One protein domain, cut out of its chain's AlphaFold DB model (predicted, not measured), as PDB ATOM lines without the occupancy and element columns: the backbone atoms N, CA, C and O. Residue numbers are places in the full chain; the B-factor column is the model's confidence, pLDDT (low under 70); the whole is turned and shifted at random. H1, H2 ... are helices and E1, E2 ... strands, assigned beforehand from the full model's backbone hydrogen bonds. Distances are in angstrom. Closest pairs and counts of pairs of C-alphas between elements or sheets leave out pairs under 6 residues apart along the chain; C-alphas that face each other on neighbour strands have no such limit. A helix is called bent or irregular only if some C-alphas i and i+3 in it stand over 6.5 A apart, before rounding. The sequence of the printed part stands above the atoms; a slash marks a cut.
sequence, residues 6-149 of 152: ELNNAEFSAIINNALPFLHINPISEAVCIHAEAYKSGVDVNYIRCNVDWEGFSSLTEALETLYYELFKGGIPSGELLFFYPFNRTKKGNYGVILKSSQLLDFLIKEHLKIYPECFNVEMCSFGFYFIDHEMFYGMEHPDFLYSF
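This is residues 6 to 149 of the 152 residues of an uncharacterized protein of Escherichia sp. 14.0985 (UniProt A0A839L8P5). A twisted sheet of five strands forms the middle of the domain, with H3 and H4 over one face and H1 across the other: three layers, helices on both faces of a sheet. H2 grazes the sheet near E1 and E5, and H5 lies off it, beyond the end of E5. The 144 printed residues hold five named helices and five named strands, in the order H1 H2 E1 H3 E2 E3 H4 E4 E5 H5; the mixed sheet runs E1 E5 E4 E2 E3, with E1 and E5 parallel and the other neighbours antiparallel. The class is mixed, helices and strands, and the whole is compact and rounded, with a radius of gyration of the C-alphas of 14.2 A and spans of 36 by 33 by 32 A.

Begin at H1, residues 9 to 19, whose height over the sheet is 9.9 A; it runs across the strands, at 68 degrees on the local plane to E3, residues 96 to 100, and its closest C-alphas there are those of Phe 12 and Gly 96, 6.4 A. H2, residues 34 to 40, only grazes the sheet with its residues 34 to 35. Next, edge strand E1, residues 46 to 49, is parallel to E5, residues 136 to 141, with N 46 and O 137 at 3.1 A. H3, residues 60 to 71, is on the opposite face from H1, at a height over the sheet of 10.4 A. E2, residues 80 to 84, forms a hairpin with E3, where N 83 and O 97 are 2.8 A apart. H4, residues 101 to 115, on the same face as H3, touches it with residues 105 to 109 alone, closest at the C-alphas of Thr 61 and Ile 109, 5.3 A, at a shallow tilt of 27 degrees, opposite ways. E4, residues 127 to 131, is antiparallel to E2, with N 130 and O 82 at 2.8 A, and forms a hairpin with E5, with N 129 and O 138 at 2.8 A. E1, H3, E2 and E3, H4, E4 are split strand-helix-strand units, same-way strands with other strands between them, both crossovers right-handed. H5, residues 143 to 147, is not on the sheet. Each O i to N i+4 pair is within hydrogen-bond range in H1, H2, H3 and H5, and 6 of 11 in H4.

Find C-alpha 9 at (22.295, 2.355, 22.796); from there H1 runs 15.3 A. H3 covers 16.4 A, and H4 17.1 A, irregular, with C-alphas 102 and 105 7.5 A apart. E5 runs 16.4 A to C-alpha 141 at (11.693, -1.263, 41.602).

The farthest C-alphas, those of Ala 10 and Gly 56, are 39.0 A apart. The printed part has no cut; the links H1 to H2, E2 to E3 and H4 to E4 are long. The model's pLDDT is under 70 at residues 21 to 57, 120 to 125 and 142 to 149.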
ATOM      1  N   GLU A   6      30.537  -1.497  29.028       91.75
ATOM      2  CA  GLU A   6      29.379  -0.629  28.793       91.75
ATOM      3  C   GLU A   6      28.797  -0.879  27.396       91.75
ATOM      4  O   GLU A   6      29.546  -0.996  26.423       91.75
ATOM      5  N   LEU A   7      27.470  -0.967  27.314       86.31
ATOM      6  CA  LEU A   7      26.733  -1.157  26.068       86.31
ATOM      7  C   LEU A   7      26.366   0.178  25.445       86.31
ATOM      8  O   LEU A   7      25.809   1.037  26.122       86.31
ATOM      9  N   ASN A   8      26.581   0.329  24.141       83.06
ATOM     10  CA  ASN A   8      25.982   1.461  23.441       83.06
ATOM     11  C   ASN A   8      24.451   1.290  23.321       83.06
ATOM     12  O   ASN A   8      23.896   0.220  23.580       83.06
ATOM     13  N   ASN A   9      23.759   2.346  22.888       79.44
ATOM     14  CA  ASN A   9      22.295   2.355  22.796       79.44
ATOM     15  C   ASN A   9      21.726   1.245  21.902       79.44
ATOM     16  O   ASN A   9      20.676   0.696  22.228       79.44
ATOM     17  N   ALA A  10      22.388   0.919  20.790       82.50
ATOM     18  CA  ALA A  10      21.905  -0.103  19.868       82.50
ATOM     19  C   ALA A  10      22.011  -1.502  20.487       82.50
ATOM     20  O   ALA A  10      21.062  -2.276  20.414       82.50
ATOM     21  N   GLU A  11      23.131  -1.801  21.150       87.44
ATOM     22  CA  GLU A  11      23.337  -3.080  21.839       87.44
ATOM     23  C   GLU A  11      22.357  -3.265  22.996       87.44
ATOM     24  O   GLU A  11      21.729  -4.315  23.116       87.44
ATOM     25  N   PHE A  12      22.191  -2.228  23.821       85.56
ATOM     26  CA  PHE A  12      21.242  -2.253  24.928       85.56
ATOM     27  C   PHE A  12      19.808  -2.463  24.431       85.56
ATOM     28  O   PHE A  12      19.115  -3.358  24.911       85.56
ATOM     29  N   SER A  13      19.385  -1.690  23.425       77.94
ATOM     30  CA  SER A  13      18.030  -1.788  22.868       77.94
ATOM     31  C   SER A  13      17.772  -3.156  22.242       77.94
ATOM     32  O   SER A  13      16.682  -3.692  22.395       77.94
ATOM     33  N   ALA A  14      18.762  -3.749  21.568       83.44
ATOM     34  CA  ALA A  14      18.623  -5.079  20.983       83.44
ATOM     35  C   ALA A  14      18.379  -6.160  22.050       83.44
ATOM     36  O   ALA A  14      17.518  -7.017  21.858       83.44
ATOM     37  N   ILE A  15      19.094  -6.100  23.180       82.88
ATOM     38  CA  ILE A  15      18.907  -7.050  24.286       82.88
ATOM     39  C   ILE A  15      17.549  -6.825  24.955       82.88
ATOM     40  O   ILE A  15      16.783  -7.774  25.093       82.88
ATOM     41  N   ILE A  16      17.230  -5.584  25.333       78.19
ATOM     42  CA  ILE A  16      15.986  -5.270  26.047       78.19
ATOM     43  C   ILE A  16      14.754  -5.556  25.191       78.19
ATOM     44  O   ILE A  16      13.828  -6.183  25.683       78.19
ATOM     45  N   ASN A  17      14.742  -5.197  23.907       77.00
ATOM     46  CA  ASN A  17      13.577  -5.447  23.052       77.00
ATOM     47  C   ASN A  17      13.295  -6.941  22.845       77.00
ATOM     48  O   ASN A  17      12.148  -7.308  22.601       77.00
ATOM     49  N   ASN A  18      14.321  -7.789  22.921       77.94
ATOM     50  CA  ASN A  18      14.157  -9.235  22.824       77.94
ATOM     51  C   ASN A  18      13.755  -9.855  24.173       77.94
ATOM     52  O   ASN A  18      12.814 -10.635  24.243       77.94
ATOM     53  N   ALA A  19      14.461  -9.489  25.242       76.94
ATOM     54  CA  ALA A  19      14.300 -10.095  26.560       76.94
ATOM     55  C   ALA A  19      13.099  -9.551  27.345       76.94
ATOM     56  O   ALA A  19      12.423 -10.280  28.063       76.94
ATOM     57  N   LEU A  20      12.874  -8.241  27.263       72.31
ATOM     58  CA  LEU A  20      11.926  -7.484  28.075       72.31
ATOM     59  C   LEU A  20      11.254  -6.434  27.174       72.31
ATOM     60  O   LEU A  20      11.452  -5.236  27.369       72.31
ATOM     61  N   PRO A  21      10.464  -6.842  26.163       66.31
ATOM     62  CA  PRO A  21       9.873  -5.917  25.187       66.31
ATOM     63  C   PRO A  21       8.983  -4.843  25.830       66.31
ATOM     64  O   PRO A  21       8.785  -3.775  25.259       66.31
ATOM     65  N   PHE A  22       8.477  -5.092  27.037       61.84
ATOM     66  CA  PHE A  22       7.705  -4.132  27.823       61.84
ATOM     67  C   PHE A  22       8.554  -3.036  28.486       61.84
ATOM     68  O   PHE A  22       8.040  -1.973  28.817       61.84
ATOM     69  N   LEU A  23       9.857  -3.274  28.658       61.09
ATOM     70  CA  LEU A  23      10.828  -2.264  29.072       61.09
ATOM     71  C   LEU A  23      11.253  -1.363  27.916       61.09
ATOM     72  O   LEU A  23      12.106  -0.499  28.133       61.09
ATOM     73  N   HIS A  24      10.705  -1.555  26.704       54.47
ATOM     74  CA  HIS A  24      10.953  -0.653  25.590       54.47
ATOM     75  C   HIS A  24      10.661   0.757  26.079       54.47
ATOM     76  O   HIS A  24       9.512   1.133  26.302       54.47
ATOM     77  N   ILE A  25      11.746   1.505  26.277       48.53
ATOM     78  CA  ILE A  25      11.741   2.875  26.752       48.53
ATOM     79  C   ILE A  25      10.741   3.594  25.860       48.53
ATOM     80  O   ILE A  25      10.979   3.750  24.661       48.53
ATOM     81  N   ASN A  26       9.590   3.945  26.421       40.00
ATOM     82  CA  ASN A  26       8.742   4.946  25.831       40.00
ATOM     83  C   ASN A  26       9.330   6.261  26.342       40.00
ATOM     84  O   ASN A  26       9.099   6.599  27.501       40.00
ATOM     85  N   PRO A  27      10.121   6.997  25.540       40.94
ATOM     86  CA  PRO A  27      10.735   8.246  25.987       40.94
ATOM     87  C   PRO A  27       9.700   9.321  26.373       40.94
ATOM     88  O   PRO A  27      10.089  10.404  26.791       40.94
ATOM     89  N   ILE A  28       8.402   9.038  26.210       36.53
ATOM     90  CA  ILE A  28       7.274   9.924  26.498       36.53
ATOM     91  C   ILE A  28       6.589   9.584  27.839       36.53
ATOM     92  O   ILE A  28       5.928  10.453  28.398       36.53
ATOM     93  N   SER A  29       6.744   8.373  28.397       43.00
ATOM     94  CA  SER A  29       6.166   8.033  29.710       43.00
ATOM     95  C   SER A  29       7.263   7.620  30.689       43.00
ATOM     96  O   SER A  29       7.729   6.482  30.682       43.00
ATOM     97  N   GLU A  30       7.665   8.562  31.531       45.75
ATOM     98  CA  GLU A  30       8.818   8.514  32.439       45.75
ATOM     99  C   GLU A  30       8.744   7.472  33.577       45.75
ATOM    100  O   GLU A  30       9.584   7.487  34.470       45.75
ATOM    101  N   ALA A  31       7.792   6.539  33.575       49.81
ATOM    102  CA  ALA A  31       7.710   5.486  34.583       49.81
ATOM    103  C   ALA A  31       6.864   4.317  34.069       49.81
ATOM    104  O   ALA A  31       5.636   4.360  34.117       49.81
ATOM    105  N   VAL A  32       7.508   3.265  33.565       52.72
ATOM    106  CA  VAL A  32       6.832   1.986  33.320       52.72
ATOM    107  C   VAL A  32       7.158   1.057  34.476       52.72
ATOM    108  O   VAL A  32       8.329   0.797  34.746       52.72
ATOM    109  N   CYS A  33       6.116   0.558  35.140       60.16
ATOM    110  CA  CYS A  33       6.255  -0.430  36.197       60.16
ATOM    111  C   CYS A  33       6.686  -1.778  35.599       60.16
ATOM    112  O   CYS A  33       5.884  -2.454  34.946       60.16
ATOM    113  N   ILE A  34       7.944  -2.166  35.818       64.12
ATOM    114  CA  ILE A  34       8.567  -3.364  35.227       64.12
ATOM    115  C   ILE A  34       7.756  -4.602  35.594       64.12
ATOM    116  O   ILE A  34       7.442  -5.427  34.739       64.12
ATOM    117  N   HIS A  35       7.380  -4.713  36.868       63.97
ATOM    118  CA  HIS A  35       6.662  -5.872  37.376       63.97
ATOM    119  C   HIS A  35       5.234  -5.964  36.822       63.97
ATOM    120  O   HIS A  35       4.799  -7.041  36.411       63.97
ATOM    121  N   ALA A  36       4.499  -4.847  36.771       61.53
ATOM    122  CA  ALA A  36       3.124  -4.847  36.271       61.53
ATOM    123  C   ALA A  36       3.059  -5.177  34.775       61.53
ATOM    124  O   ALA A  36       2.179  -5.928  34.351       61.53
ATOM    125  N   GLU A  37       3.981  -4.642  33.974       66.50
ATOM    126  CA  GLU A  37       3.997  -4.913  32.538       66.50
ATOM    127  C   GLU A  37       4.537  -6.305  32.198       66.50
ATOM    128  O   GLU A  37       4.010  -6.952  31.289       66.50
ATOM    129  N   ALA A  38       5.509  -6.819  32.959       66.25
ATOM    130  CA  ALA A  38       5.943  -8.210  32.845       66.25
ATOM    131  C   ALA A  38       4.777  -9.179  33.087       66.25
ATOM    132  O   ALA A  38       4.502 -10.040  32.251       66.25
ATOM    133  N   TYR A  39       4.027  -8.966  34.175       65.00
ATOM    134  CA  TYR A  39       2.860  -9.777  34.517       65.00
ATOM    135  C   TYR A  39       1.780  -9.738  33.423       65.00
ATOM    136  O   TYR A  39       1.283 -10.783  33.008       65.00
ATOM    137  N   LYS A  40       1.447  -8.548  32.895       64.94
ATOM    138  CA  LYS A  40       0.505  -8.404  31.762       64.94
ATOM    139  C   LYS A  40       0.973  -9.138  30.505       64.94
ATOM    140  O   LYS A  40       0.143  -9.605  29.730       64.94
ATOM    141  N   SER A  41       2.286  -9.221  30.310       61.94
ATOM    142  CA  SER A  41       2.911  -9.850  29.145       61.94
ATOM    143  C   SER A  41       3.143 -11.355  29.323       61.94
ATOM    144  O   SER A  41       3.669 -11.990  28.414       61.94
ATOM    145  N   GLY A  42       2.765 -11.933  30.470       62.12
ATOM    146  CA  GLY A  42       2.995 -13.348  30.777       62.12
ATOM    147  C   GLY A  42       4.474 -13.702  30.960       62.12
ATOM    148  O   GLY A  42       4.850 -14.855  30.765       62.12
ATOM    149  N   VAL A  43       5.309 -12.713  31.290       64.69
ATOM    150  CA  VAL A  43       6.736 -12.895  31.566       64.69
ATOM    151  C   VAL A  43       6.923 -13.025  33.072       64.69
ATOM    152  O   VAL A  43       6.635 -12.089  33.821       64.69
ATOM    153  N   ASP A  44       7.432 -14.173  33.513       64.44
ATOM    154  CA  ASP A  44       7.812 -14.374  34.908       64.44
ATOM    155  C   ASP A  44       9.069 -13.559  35.232       64.44
ATOM    156  O   ASP A  44      10.093 -13.643  34.550       64.44
ATOM    157  N   VAL A  45       8.996 -12.766  36.300       67.88
ATOM    158  CA  VAL A  45      10.105 -11.931  36.769       67.88
ATOM    159  C   VAL A  45      10.457 -12.277  38.208       67.88
ATOM    160  O   VAL A  45       9.595 -12.310  39.087       67.88
ATOM    161  N   ASN A  46      11.743 -12.515  38.472       68.25
ATOM    162  CA  ASN A  46      12.242 -12.736  39.827       68.25
ATOM    163  C   ASN A  46      12.450 -11.381  40.505       68.25
ATOM    164  O   ASN A  46      13.513 -10.766  40.417       68.25
ATOM    165  N   TYR A  47      11.393 -10.876  41.126       68.12
ATOM    166  CA  TYR A  47      11.297  -9.469  41.487       68.12
ATOM    167  C   TYR A  47      11.064  -9.275  42.989       68.12
ATOM    168  O   TYR A  47      10.191  -9.915  43.580       68.12
ATOM    169  N   ILE A  48      11.818  -8.360  43.609       63.66
ATOM    170  CA  ILE A  48      11.553  -7.916  44.984       63.66
ATOM    171  C   ILE A  48      10.698  -6.656  44.926       63.66
ATOM    172  O   ILE A  48      11.159  -5.590  44.517       63.66
ATOM    173  N   ARG A  49       9.449  -6.771  45.393       57.44
ATOM    174  CA  ARG A  49       8.599  -5.607  45.643       57.44
ATOM    175  C   ARG A  49       9.116  -4.886  46.879       57.44
ATOM    176  O   ARG A  49       9.079  -5.421  47.985       57.44
ATOM    177  N   CYS A  50       9.607  -3.675  46.674       53.16
ATOM    178  CA  CYS A  50      10.140  -2.837  47.727       53.16
ATOM    179  C   CYS A  50       8.992  -2.308  48.620       53.16
ATOM    180  O   CYS A  50       8.410  -1.264  48.361       53.16
ATOM    181  N   ASN A  51       8.636  -3.078  49.653       49.53
ATOM    182  CA  ASN A  51       7.946  -2.607  50.867       49.53
ATOM    183  C   ASN A  51       8.881  -2.726  52.092       49.53
ATOM    184  O   ASN A  51       8.424  -2.770  53.231       49.53
ATOM    185  N   VAL A  52      10.185  -2.896  51.857       52.78
ATOM    186  CA  VAL A  52      11.187  -2.932  52.925       52.78
ATOM    187  C   VAL A  52      11.405  -1.487  53.360       52.78
ATOM    188  O   VAL A  52      11.663  -0.642  52.508       52.78
ATOM    189  N   ASP A  53      11.285  -1.196  54.654       53.97
ATOM    190  CA  ASP A  53      11.666   0.105  55.209       53.97
ATOM    191  C   ASP A  53      13.193   0.249  55.091       53.97
ATOM    192  O   ASP A  53      13.954  -0.163  55.971       53.97
ATOM    193  N   TRP A  54      13.663   0.790  53.962       58.94
ATOM    194  CA  TRP A  54      15.096   0.991  53.707       58.94
ATOM    195  C   TRP A  54      15.714   2.073  54.598       58.94
ATOM    196  O   TRP A  54      16.937   2.196  54.645       58.94
ATOM    197  N   GLU A  55      14.886   2.782  55.371       53.19
ATOM    198  CA  GLU A  55      15.292   3.656  56.475       53.19
ATOM    199  C   GLU A  55      16.124   2.916  57.545       53.19
ATOM    200  O   GLU A  55      16.826   3.550  58.331       53.19
ATOM    201  N   GLY A  56      16.077   1.576  57.576       58.06
ATOM    202  CA  GLY A  56      16.841   0.747  58.509       58.06
ATOM    203  C   GLY A  56      18.296   0.454  58.119       58.06
ATOM    204  O   GLY A  56      19.038  -0.046  58.966       58.06
ATOM    205  N   PHE A  57      18.730   0.733  56.883       68.88
ATOM    206  CA  PHE A  57      20.107   0.441  56.456       68.88
ATOM    207  C   PHE A  57      21.065   1.577  56.802       68.88
ATOM    208  O   PHE A  57      20.786   2.752  56.569       68.88
ATOM    209  N   SER A  58      22.252   1.227  57.295       71.12
ATOM    210  CA  SER A  58      23.271   2.210  57.676       71.12
ATOM    211  C   SER A  58      24.016   2.808  56.474       71.12
ATOM    212  O   SER A  58      24.669   3.845  56.604       71.12
ATOM    213  N   SER A  59      23.936   2.171  55.294       77.06
ATOM    214  CA  SER A  59      24.561   2.644  54.051       77.06
ATOM    215  C   SER A  59      23.949   2.028  52.781       77.06
ATOM    216  O   SER A  59      23.375   0.940  52.814       77.06
ATOM    217  N   LEU A  60      24.162   2.681  51.628       77.06
ATOM    218  CA  LEU A  60      23.818   2.147  50.298       77.06
ATOM    219  C   LEU A  60      24.480   0.784  50.031       77.06
ATOM    220  O   LEU A  60      23.859  -0.107  49.460       77.06
ATOM    221  N   THR A  61      25.731   0.608  50.457       82.75
ATOM    222  CA  THR A  61      26.467  -0.653  50.290       82.75
ATOM    223  C   THR A  61      25.785  -1.807  51.021       82.75
ATOM    224  O   THR A  61      25.586  -2.859  50.422       82.75
ATOM    225  N   GLU A  62      25.397  -1.599  52.281       82.88
ATOM    226  CA  GLU A  62      24.716  -2.614  53.097       82.88
ATOM    227  C   GLU A  62      23.366  -3.021  52.489       82.88
ATOM    228  O   GLU A  62      23.027  -4.206  52.428       82.88
ATOM    229  N   ALA A  63      22.617  -2.045  51.975       79.62
ATOM    230  CA  ALA A  63      21.344  -2.298  51.317       79.62
ATOM    231  C   ALA A  63      21.501  -3.102  50.015       79.62
ATOM    232  O   ALA A  63      20.773  -4.072  49.801       79.62
ATOM    233  N   LEU A  64      22.469  -2.746  49.161       83.25
ATOM    234  CA  LEU A  64      22.746  -3.473  47.916       83.25
ATOM    235  C   LEU A  64      23.242  -4.899  48.177       83.25
ATOM    236  O   LEU A  64      22.868  -5.822  47.453       83.25
ATOM    237  N   GLU A  65      24.065  -5.088  49.209       87.56
ATOM    238  CA  GLU A  65      24.531  -6.410  49.625       87.56
ATOM    239  C   GLU A  65      23.373  -7.281  50.133       87.56
ATOM    240  O   GLU A  65      23.214  -8.421  49.695       87.56
ATOM    241  N   THR A  66      22.510  -6.730  50.990       85.06
ATOM    242  CA  THR A  66      21.321  -7.434  51.494       85.06
ATOM    243  C   THR A  66      20.394  -7.847  50.354       85.06
ATOM    244  O   THR A  66      19.965  -8.998  50.272       85.06
ATOM    245  N   LEU A  67      20.135  -6.931  49.420       81.81
ATOM    246  CA  LEU A  67      19.295  -7.193  48.260       81.81
ATOM    247  C   LEU A  67      19.879  -8.275  47.347       81.81
ATOM    248  O   LEU A  67      19.137  -9.129  46.858       81.81
ATOM    249  N   TYR A  68      21.195  -8.261  47.127       87.81
ATOM    250  CA  TYR A  68      21.877  -9.307  46.370       87.81
ATOM    251  C   TYR A  68      21.612 -10.686  46.988       87.81
ATOM    252  O   TYR A  68      21.216 -11.614  46.280       87.81
ATOM    253  N   TYR A  69      21.776 -10.827  48.306       88.31
ATOM    254  CA  TYR A  69      21.548 -12.109  48.971       88.31
ATOM    255  C   TYR A  69      20.078 -12.542  48.950       88.31
ATOM    256  O   TYR A  69      19.814 -13.733  48.801       88.31
ATOM    257  N   GLU A  70      19.126 -11.611  49.018       84.94
ATOM    258  CA  GLU A  70      17.700 -11.939  48.900       84.94
ATOM    259  C   GLU A  70      17.308 -12.393  47.487       84.94
ATOM    260  O   GLU A  70      16.638 -13.421  47.339       84.94
ATOM    261  N   LEU A  71      17.755 -11.682  46.441       83.31
ATOM    262  CA  LEU A  71      17.473 -12.051  45.046       83.31
ATOM    263  C   LEU A  71      18.074 -13.410  44.678       83.31
ATOM    264  O   LEU A  71      17.455 -14.185  43.949       83.31
ATOM    265  N   PHE A  72      19.268 -13.708  45.193       87.50
ATOM    266  CA  PHE A  72      20.043 -14.891  44.815       87.50
ATOM    267  C   PHE A  72      20.151 -15.937  45.930       87.50
ATOM    268  O   PHE A  72      21.050 -16.779  45.896       87.50
ATOM    269  N   LYS A  73      19.216 -15.958  46.889       85.44
ATOM    270  CA  LYS A  73      19.175 -16.974  47.961       85.44
ATOM    271  C   LYS A  73      19.086 -18.415  47.447       85.44
ATOM    272  O   LYS A  73      19.550 -19.338  48.109       85.44
ATOM    273  N   GLY A  74      18.503 -18.604  46.262       84.38
ATOM    274  CA  GLY A  74      18.436 -19.889  45.558       84.38
ATOM    275  C   GLY A  74      19.689 -20.233  44.743       84.38
ATOM    276  O   GLY A  74      19.721 -21.280  44.101       84.38
ATOM    277  N   GLY A  75      20.707 -19.370  44.761       87.75
ATOM    278  CA  GLY A  75      21.887 -19.432  43.903       87.75
ATOM    279  C   GLY A  75      21.842 -18.390  42.785       87.75
ATOM    280  O   GLY A  75      20.792 -18.110  42.209       87.75
ATOM    281  N   ILE A  76      23.007 -17.814  42.476       91.00
ATOM    282  CA  ILE A  76      23.175 -16.908  41.337       91.00
ATOM    283  C   ILE A  76      23.373 -17.723  40.046       91.00
ATOM    284  O   ILE A  76      24.205 -18.637  40.035       91.00
ATOM    285  N   PRO A  77      22.657 -17.411  38.951       91.94
ATOM    286  CA  PRO A  77      22.912 -18.042  37.660       91.94
ATOM    287  C   PRO A  77      24.329 -17.735  37.162       91.94
ATOM    288  O   PRO A  77      24.868 -16.651  37.388       91.94
ATOM    289  N   SER A  78      24.952 -18.697  36.484       92.62
ATOM    290  CA  SER A  78      26.285 -18.514  35.904       92.62
ATOM    291  C   SER A  78      26.238 -17.670  34.622       92.62
ATOM    292  O   SER A  78      25.172 -17.331  34.128       92.62
ATOM    293  N   GLY A  79      27.399 -17.327  34.059       93.44
ATOM    294  CA  GLY A  79      27.464 -16.685  32.739       93.44
ATOM    295  C   GLY A  79      27.476 -15.158  32.770       93.44
ATOM    296  O   GLY A  79      27.855 -14.550  33.782       93.44
ATOM    297  N   GLU A  80      27.146 -14.558  31.627       94.81
ATOM    298  CA  GLU A  80      27.093 -13.105  31.447       94.81
ATOM    299  C   GLU A  80      25.721 -12.541  31.815       94.81
ATOM    300  O   GLU A  80      24.674 -13.133  31.546       94.81
ATOM    301  N   LEU A  81      25.729 -11.357  32.422       93.75
ATOM    302  CA  LEU A  81      24.513 -10.624  32.727       93.75
ATOM    303  C   LEU A  81      24.613  -9.172  32.286       93.75
ATOM    304  O   LEU A  81      25.677  -8.552  32.343       93.75
ATOM    305  N   LEU A  82      23.465  -8.644  31.887       92.50
ATOM    306  CA  LEU A  82      23.217  -7.228  31.705       92.50
ATOM    307  C   LEU A  82      22.742  -6.635  33.028       92.50
ATOM    308  O   LEU A  82      21.723  -7.061  33.558       92.50
ATOM    309  N   PHE A  83      23.452  -5.629  33.524       90.75
ATOM    310  CA  PHE A  83      22.999  -4.773  34.614       90.75
ATOM    311  C   PHE A  83      22.635  -3.386  34.090       90.75
ATOM    312  O   PHE A  83      23.361  -2.829  33.260       90.75
ATOM    313  N   PHE A  84      21.540  -2.815  34.590       85.38
ATOM    314  CA  PHE A  84      21.108  -1.470  34.224       85.38
ATOM    315  C   PHE A  84      20.213  -0.822  35.280       85.38
ATOM    316  O   PHE A  84      19.480  -1.496  36.004       85.38
ATOM    317  N   TYR A  85      20.230   0.509  35.289       80.94
ATOM    318  CA  TYR A  85      19.239   1.343  35.957       80.94
ATOM    319  C   TYR A  85      18.303   1.912  34.879       80.94
ATOM    320  O   TYR A  85      18.797   2.595  33.981       80.94
ATOM    321  N   PRO A  86      16.979   1.684  34.922       71.75
ATOM    322  CA  PRO A  86      16.056   2.149  33.884       71.75
ATOM    323  C   PRO A  86      16.072   3.669  33.674       71.75
ATOM    324  O   PRO A  86      15.865   4.136  32.557       71.75
ATOM    325  N   PHE A  87      16.352   4.435  34.735       71.62
ATOM    326  CA  PHE A  87      16.286   5.901  34.736       71.62
ATOM    327  C   PHE A  87      17.651   6.589  34.785       71.62
ATOM    328  O   PHE A  87      17.719   7.811  34.705       71.62
ATOM    329  N   ASN A  88      18.740   5.827  34.903       76.44
ATOM    330  CA  ASN A  88      20.078   6.392  35.029       76.44
ATOM    331  C   ASN A  88      20.971   5.935  33.885       76.44
ATOM    332  O   ASN A  88      20.928   4.789  33.435       76.44
ATOM    333  N   ARG A  89      21.831   6.846  33.440       79.12
ATOM    334  CA  ARG A  89      22.862   6.542  32.452       79.12
ATOM    335  C   ARG A  89      24.191   6.288  33.138       79.12
ATOM    336  O   ARG A  89      24.463   6.787  34.230       79.12
ATOM    337  N   THR A  90      25.061   5.548  32.462       84.25
ATOM    338  CA  THR A  90      26.469   5.519  32.843       84.25
ATOM    339  C   THR A  90      27.085   6.905  32.651       84.25
ATOM    340  O   THR A  90      26.586   7.737  31.891       84.25
ATOM    341  N   LYS A  91      28.261   7.129  33.236       85.56
ATOM    342  CA  LYS A  91      29.084   8.328  33.039       85.56
ATOM    343  C   LYS A  91      29.379   8.633  31.561       85.56
ATOM    344  O   LYS A  91      29.686   9.771  31.224       85.56
ATOM    345  N   LYS A  92      29.314   7.631  30.679       85.06
ATOM    346  CA  LYS A  92      29.511   7.788  29.227       85.06
ATOM    347  C   LYS A  92      28.201   7.966  28.447       85.06
ATOM    348  O   LYS A  92      28.239   8.008  27.223       85.06
ATOM    349  N   GLY A  93      27.059   8.060  29.127       80.44
ATOM    350  CA  GLY A  93      25.738   8.229  28.516       80.44
ATOM    351  C   GLY A  93      25.055   6.930  28.069       80.44
ATOM    352  O   GLY A  93      24.004   6.997  27.430       80.44
ATOM    353  N   ASN A  94      25.628   5.770  28.406       83.19
ATOM    354  CA  ASN A  94      25.106   4.445  28.059       83.19
ATOM    355  C   ASN A  94      24.015   3.986  29.040       83.19
ATOM    356  O   ASN A  94      23.885   4.554  30.121       83.19
ATOM    357  N   TYR A  95      23.254   2.943  28.699       78.81
ATOM    358  CA  TYR A  95      22.135   2.468  29.532       78.81
ATOM    359  C   TYR A  95      22.452   1.229  30.378       78.81
ATOM    360  O   TYR A  95      21.845   1.024  31.423       78.81
ATOM    361  N   GLY A  96      23.427   0.414  29.976       86.88
ATOM    362  CA  GLY A  96      23.688  -0.867  30.629       86.88
ATOM    363  C   GLY A  96      25.144  -1.293  30.569       86.88
ATOM    364  O   GLY A  96      25.930  -0.788  29.760       86.88
ATOM    365  N   VAL A  97      25.486  -2.263  31.408       93.12
ATOM    366  CA  VAL A  97      26.792  -2.918  31.417       93.12
ATOM    367  C   VAL A  97      26.656  -4.433  31.368       93.12
ATOM    368  O   VAL A  97      25.785  -5.006  32.013       93.12
ATOM    369  N   ILE A  98      27.553  -5.078  30.627       95.06
ATOM    370  CA  ILE A  98      27.763  -6.523  30.660       95.06
ATOM    371  C   ILE A  98      28.897  -6.836  31.627       95.06
ATOM    372  O   ILE A  98      29.967  -6.219  31.576       95.06
ATOM    373  N   LEU A  99      28.662  -7.817  32.489       95.44
ATOM    374  CA  LEU A  99      29.648  -8.386  33.396       95.44
ATOM    375  C   LEU A  99      29.374  -9.875  33.612       95.44
ATOM    376  O   LEU A  99      28.284 -10.370  33.331       95.44
ATOM    377  N   LYS A 100      30.361 -10.596  34.146       95.25
ATOM    378  CA  LYS A 100      30.138 -11.971  34.597       95.25
ATOM    379  C   LYS A 100      29.382 -11.970  35.923       95.25
ATOM    380  O   LYS A 100      29.701 -11.181  36.809       95.25
ATOM    381  N   SER A 101      28.466 -12.917  36.089       93.75
ATOM    382  CA  SER A 101      27.760 -13.220  37.348       93.75
ATOM    383  C   SER A 101      28.675 -13.292  38.567       93.75
ATOM    384  O   SER A 101      28.376 -12.704  39.602       93.75
ATOM    385  N   SER A 102      29.853 -13.903  38.428       93.44
ATOM    386  CA  SER A 102      30.853 -13.988  39.502       93.44
ATOM    387  C   SER A 102      31.405 -12.637  39.976       93.44
ATOM    388  O   SER A 102      32.058 -12.577  41.012       93.44
ATOM    389  N   GLN A 103      31.173 -11.559  39.228       94.00
ATOM    390  CA  GLN A 103      31.610 -10.203  39.559       94.00
ATOM    391  C   GLN A 103      30.474  -9.346  40.123       94.00
ATOM    392  O   GLN A 103      30.727  -8.200  40.483       94.00
ATOM    393  N   LEU A 104      29.240  -9.864  40.170       92.75
ATOM    394  CA  LEU A 104      28.049  -9.062  40.426       92.75
ATOM    395  C   LEU A 104      28.072  -8.391  41.798       92.75
ATOM    396  O   LEU A 104      27.874  -7.181  41.879       92.75
ATOM    397  N   LEU A 105      28.361  -9.154  42.855       92.94
ATOM    398  CA  LEU A 105      28.415  -8.615  44.212       92.94
ATOM    399  C   LEU A 105      29.466  -7.507  44.312       92.94
ATOM    400  O   LEU A 105      29.128  -6.375  44.637       92.94
ATOM    401  N   ASP A 106      30.718  -7.802  43.947       92.75
ATOM    402  CA  ASP A 106      31.809  -6.821  43.969       92.75
ATOM    403  C   ASP A 106      31.486  -5.575  43.137       92.75
ATOM    404  O   ASP A 106      31.793  -4.455  43.550       92.75
ATOM    405  N   PHE A 107      30.852  -5.753  41.978       92.19
ATOM    406  CA  PHE A 107      30.404  -4.644  41.154       92.19
ATOM    407  C   PHE A 107      29.397  -3.763  41.904       92.19
ATOM    408  O   PHE A 107      29.621  -2.553  42.008       92.19
ATOM    409  N   LEU A 108      28.350  -4.360  42.479       89.06
ATOM    410  CA  LEU A 108      27.331  -3.648  43.251       89.06
ATOM    411  C   LEU A 108      27.928  -2.925  44.459       89.06
ATOM    412  O   LEU A 108      27.598  -1.772  44.689       89.06
ATOM    413  N   ILE A 109      28.848  -3.525  45.212       88.12
ATOM    414  CA  ILE A 109      29.329  -2.892  46.451       88.12
ATOM    415  C   ILE A 109      30.476  -1.891  46.247       88.12
ATOM    416  O   ILE A 109      30.635  -0.985  47.065       88.12
ATOM    417  N   LYS A 110      31.287  -2.026  45.185       89.12
ATOM    418  CA  LYS A 110      32.543  -1.253  45.025       89.12
ATOM    419  C   LYS A 110      32.631  -0.414  43.754       89.12
ATOM    420  O   LYS A 110      33.377   0.568  43.728       89.12
ATOM    421  N   GLU A 111      31.941  -0.799  42.684       88.75
ATOM    422  CA  GLU A 111      32.217  -0.254  41.348       88.75
ATOM    423  C   GLU A 111      31.027   0.456  40.706       88.75
ATOM    424  O   GLU A 111      31.254   1.338  39.876       88.75
ATOM    425  N   HIS A 112      29.785   0.127  41.078       87.44
ATOM    426  CA  HIS A 112      28.604   0.625  40.373       87.44
ATOM    427  C   HIS A 112      28.567   2.158  40.313       87.44
ATOM    428  O   HIS A 112      28.379   2.692  39.227       87.44
ATOM    429  N   LEU A 113      28.895   2.866  41.403       88.06
ATOM    430  CA  LEU A 113      28.945   4.338  41.450       88.06
ATOM    431  C   LEU A 113      30.017   4.961  40.550       88.06
ATOM    432  O   LEU A 113      29.898   6.108  40.129       88.06
ATOM    433  N   LYS A 114      31.083   4.225  40.220       89.88
ATOM    434  CA  LYS A 114      32.098   4.721  39.276       89.88
ATOM    435  C   LYS A 114      31.557   4.734  37.846       89.88
ATOM    436  O   LYS A 114      32.024   5.529  37.028       89.88
ATOM    437  N   ILE A 115      30.603   3.848  37.555       89.12
ATOM    438  CA  ILE A 115      29.937   3.730  36.256       89.12
ATOM    439  C   ILE A 115      28.656   4.566  36.220       89.12
ATOM    440  O   ILE A 115      28.460   5.279  35.245       89.12
ATOM    441  N   TYR A 116      27.837   4.525  37.268       86.69
ATOM    442  CA  TYR A 116      26.567   5.231  37.441       86.69
ATOM    443  C   TYR A 116      26.696   6.255  38.577       86.69
ATOM    444  O   TYR A 116      26.218   6.014  39.685       86.69
ATOM    445  N   PRO A 117      27.377   7.388  38.339       82.81
ATOM    446  CA  PRO A 117      27.685   8.341  39.398       82.81
ATOM    447  C   PRO A 117      26.458   9.076  39.931       82.81
ATOM    448  O   PRO A 117      26.587   9.698  40.972       82.81
ATOM    449  N   GLU A 118      25.316   9.032  39.237       77.00
ATOM    450  CA  GLU A 118      24.080   9.734  39.619       77.00
ATOM    451  C   GLU A 118      23.139   8.895  40.508       77.00
ATOM    452  O   GLU A 118      22.119   9.388  40.979       77.00
ATOM    453  N   CYS A 119      23.475   7.627  40.768       72.62
ATOM    454  CA  CYS A 119      22.729   6.773  41.693       72.62
ATOM    455  C   CYS A 119      23.265   6.982  43.113       72.62
ATOM    456  O   CYS A 119      24.362   6.531  43.409       72.62
ATOM    457  N   PHE A 120      22.534   7.664  43.997       62.72
ATOM    458  CA  PHE A 120      23.081   8.055  45.311       62.72
ATOM    459  C   PHE A 120      22.421   7.379  46.520       62.72
ATOM    460  O   PHE A 120      23.013   7.373  47.599       62.72
ATOM    461  N   ASN A 121      21.229   6.800  46.372       62.72
ATOM    462  CA  ASN A 121      20.539   6.081  47.442       62.72
ATOM    463  C   ASN A 121      19.654   4.951  46.884       62.72
ATOM    464  O   ASN A 121      19.371   4.894  45.688       62.72
ATOM    465  N   VAL A 122      19.230   4.047  47.767       56.78
ATOM    466  CA  VAL A 122      18.432   2.854  47.425       56.78
ATOM    467  C   VAL A 122      17.025   3.224  46.952       56.78
ATOM    468  O   VAL A 122      16.450   2.532  46.117       56.78
ATOM    469  N   GLU A 123      16.493   4.346  47.430       54.66
ATOM    470  CA  GLU A 123      15.178   4.870  47.039       54.66
ATOM    471  C   GLU A 123      15.130   5.258  45.552       54.66
ATOM    472  O   GLU A 123      14.117   5.106  44.878       54.66
ATOM    473  N   MET A 124      16.261   5.678  44.986       57.91
ATOM    474  CA  MET A 124      16.397   5.963  43.555       57.91
ATOM    475  C   MET A 124      16.759   4.725  42.717       57.91
ATOM    476  O   MET A 124      16.916   4.820  41.497       57.91
ATOM    477  N   CYS A 125      16.915   3.555  43.340       62.44
ATOM    478  CA  CYS A 125      17.474   2.364  42.711       62.44
ATOM    479  C   CYS A 125      16.383   1.393  42.238       62.44
ATOM    480  O   CYS A 125      16.288   0.269  42.720       62.44
ATOM    481  N   SER A 126      15.611   1.778  41.221       73.19
ATOM    482  CA  SER A 126      15.063   0.755  40.321       73.19
ATOM    483  C   SER A 126      16.216   0.221  39.468       73.19
ATOM    484  O   SER A 126      16.892   1.005  38.805       73.19
ATOM    485  N   PHE A 127      16.476  -1.082  39.481       78.75
ATOM    486  CA  PHE A 127      17.509  -1.704  38.644       78.75
ATOM    487  C   PHE A 127      17.138  -3.123  38.244       78.75
ATOM    488  O   PHE A 127      16.359  -3.809  38.909       78.75
ATOM    489  N   GLY A 128      17.730  -3.553  37.135       83.56
ATOM    490  CA  GLY A 128      17.523  -4.867  36.557       83.56
ATOM    491  C   GLY A 128      18.833  -5.603  36.314       83.56
ATOM    492  O   GLY A 128      19.847  -5.007  35.941       83.56
ATOM    493  N   PHE A 129      18.772  -6.920  36.478       87.00
ATOM    494  CA  PHE A 129      19.763  -7.882  36.026       87.00
ATOM    495  C   PHE A 129      19.087  -8.824  35.042       87.00
ATOM    496  O   PHE A 129      18.080  -9.449  35.368       87.00
ATOM    497  N   TYR A 130      19.654  -8.971  33.856       87.88
ATOM    498  CA  TYR A 130      19.216  -9.974  32.900       87.88
ATOM    499  C   TYR A 130      20.361 -10.942  32.628       87.88
ATOM    500  O   TYR A 130      21.376 -10.554  32.051       87.88
ATOM    501  N   PHE A 131      20.218 -12.187  33.080       90.44
ATOM    502  CA  PHE A 131      21.190 -13.253  32.849       90.44
ATOM    503  C   PHE A 131      20.978 -13.804  31.444       90.44
ATOM    504  O   PHE A 131      20.021 -14.535  31.204       90.44
ATOM    505  N   ILE A 132      21.865 -13.426  30.522       88.81
ATOM    506  CA  ILE A 132      21.668 -13.592  29.077       88.81
ATOM    507  C   ILE A 132      21.580 -15.071  28.706       88.81
ATOM    508  O   ILE A 132      20.651 -15.470  28.014       88.81
ATOM    509  N   ASP A 133      22.501 -15.883  29.225       87.81
ATOM    510  CA  ASP A 133      22.585 -17.319  28.925       87.81
ATOM    511  C   ASP A 133      21.418 -18.132  29.510       87.81
ATOM    512  O   ASP A 133      21.192 -19.279  29.126       87.81
ATOM    513  N   HIS A 134      20.702 -17.551  30.472       86.44
ATOM    514  CA  HIS A 134      19.620 -18.202  31.204       86.44
ATOM    515  C   HIS A 134      18.243 -17.620  30.875       86.44
ATOM    516  O   HIS A 134      17.247 -18.155  31.348       86.44
ATOM    517  N   GLU A 135      18.189 -16.531  30.108       85.62
ATOM    518  CA  GLU A 135      16.969 -15.781  29.795       85.62
ATOM    519  C   GLU A 135      16.150 -15.401  31.042       85.62
ATOM    520  O   GLU A 135      14.923 -15.362  31.026       85.62
ATOM    521  N   MET A 136      16.839 -15.103  32.150       84.25
ATOM    522  CA  MET A 136      16.194 -14.794  33.428       84.25
ATOM    523  C   MET A 136      16.404 -13.345  33.834       84.25
ATOM    524  O   MET A 136      17.536 -12.863  33.938       84.25
ATOM    525  N   PHE A 137      15.296 -12.676  34.148       82.62
ATOM    526  CA  PHE A 137      15.299 -11.337  34.711       82.62
ATOM    527  C   PHE A 137      15.138 -11.361  36.231       82.62
ATOM    528  O   PHE A 137      14.251 -12.030  36.772       82.62
ATOM    529  N   TYR A 138      15.979 -10.570  36.890       81.88
ATOM    530  CA  TYR A 138      15.881 -10.211  38.294       81.88
ATOM    531  C   TYR A 138      15.833  -8.698  38.411       81.88
ATOM    532  O   TYR A 138      16.506  -7.996  37.656       81.88
ATOM    533  N   GLY A 139      15.102  -8.174  39.382       79.06
ATOM    534  CA  GLY A 139      15.077  -6.732  39.561       79.06
ATOM    535  C   GLY A 139      14.464  -6.274  40.863       79.06
ATOM    536  O   GLY A 139      13.846  -7.035  41.610       79.06
ATOM    537  N   MET A 140      14.650  -4.984  41.090       76.12
ATOM    538  CA  MET A 140      14.001  -4.207  42.128       76.12
ATOM    539  C   MET A 140      13.388  -2.986  41.459       76.12
ATOM    540  O   MET A 140      14.008  -2.377  40.584       76.12
ATOM    541  N   GLU A 141      12.197  -2.597  41.891       70.81
ATOM    542  CA  GLU A 141      11.693  -1.263  41.602       70.81
ATOM    543  C   GLU A 141      11.095  -0.619  42.848       70.81
ATOM    544  O   GLU A 141      10.577  -1.282  43.754       70.81
ATOM    545  N   HIS A 142      11.261   0.699  42.909       67.00
ATOM    546  CA  HIS A 142      10.826   1.509  44.033       67.00
ATOM    547  C   HIS A 142       9.289   1.600  44.093       67.00
ATOM    548  O   HIS A 142       8.648   1.740  43.047       67.00
ATOM    549  N   PRO A 143       8.664   1.573  45.287       56.31
ATOM    550  CA  PRO A 143       7.214   1.623  45.442       56.31
ATOM    551  C   PRO A 143       6.586   2.897  44.871       56.31
ATOM    552  O   PRO A 143       5.466   2.833  44.378       56.31
ATOM    553  N   ASP A 144       7.293   4.025  44.826       53.47
ATOM    554  CA  ASP A 144       6.765   5.248  44.193       53.47
ATOM    555  C   ASP A 144       6.561   5.105  42.674       53.47
ATOM    556  O   ASP A 144       5.717   5.792  42.091       53.47
ATOM    557  N   PHE A 145       7.233   4.146  42.026       52.31
ATOM    558  CA  PHE A 145       6.915   3.750  40.648       52.31
ATOM    559  C   PHE A 145       5.638   2.899  40.553       52.31
ATOM    560  O   PHE A 145       4.959   2.906  39.529       52.31
ATOM    561  N   LEU A 146       5.247   2.214  41.636       45.25
ATOM    562  CA  LEU A 146       3.930   1.573  41.745       45.25
ATOM    563  C   LEU A 146       2.816   2.612  41.953       45.25
ATOM    564  O   LEU A 146       1.682   2.369  41.544       45.25
ATOM    565  N   TYR A 147       3.122   3.753  42.579       32.84
ATOM    566  CA  TYR A 147       2.155   4.819  42.875       32.84
ATOM    567  C   TYR A 147       2.052   5.901  41.793       32.84
ATOM    568  O   TYR A 147       1.057   6.625  41.756       32.84
ATOM    569  N   SER A 148       3.004   5.982  40.860       38.50
ATOM    570  CA  SER A 148       2.895   6.850  39.673       38.50
ATOM    571  C   SER A 148       1.881   6.343  38.639       38.50
ATOM    572  O   SER A 148       1.619   7.019  37.644       38.50
ATOM    573  N   PHE A 149       1.176   5.242  38.925       35.62
ATOM    574  CA  PHE A 149      -0.147   4.995  38.358       35.62
ATOM    575  C   PHE A 149      -1.169   6.003  38.906       35.62
ATOM    576  O   PHE A 149      -2.067   5.642  39.663       35.62
TER     577      PHE A 149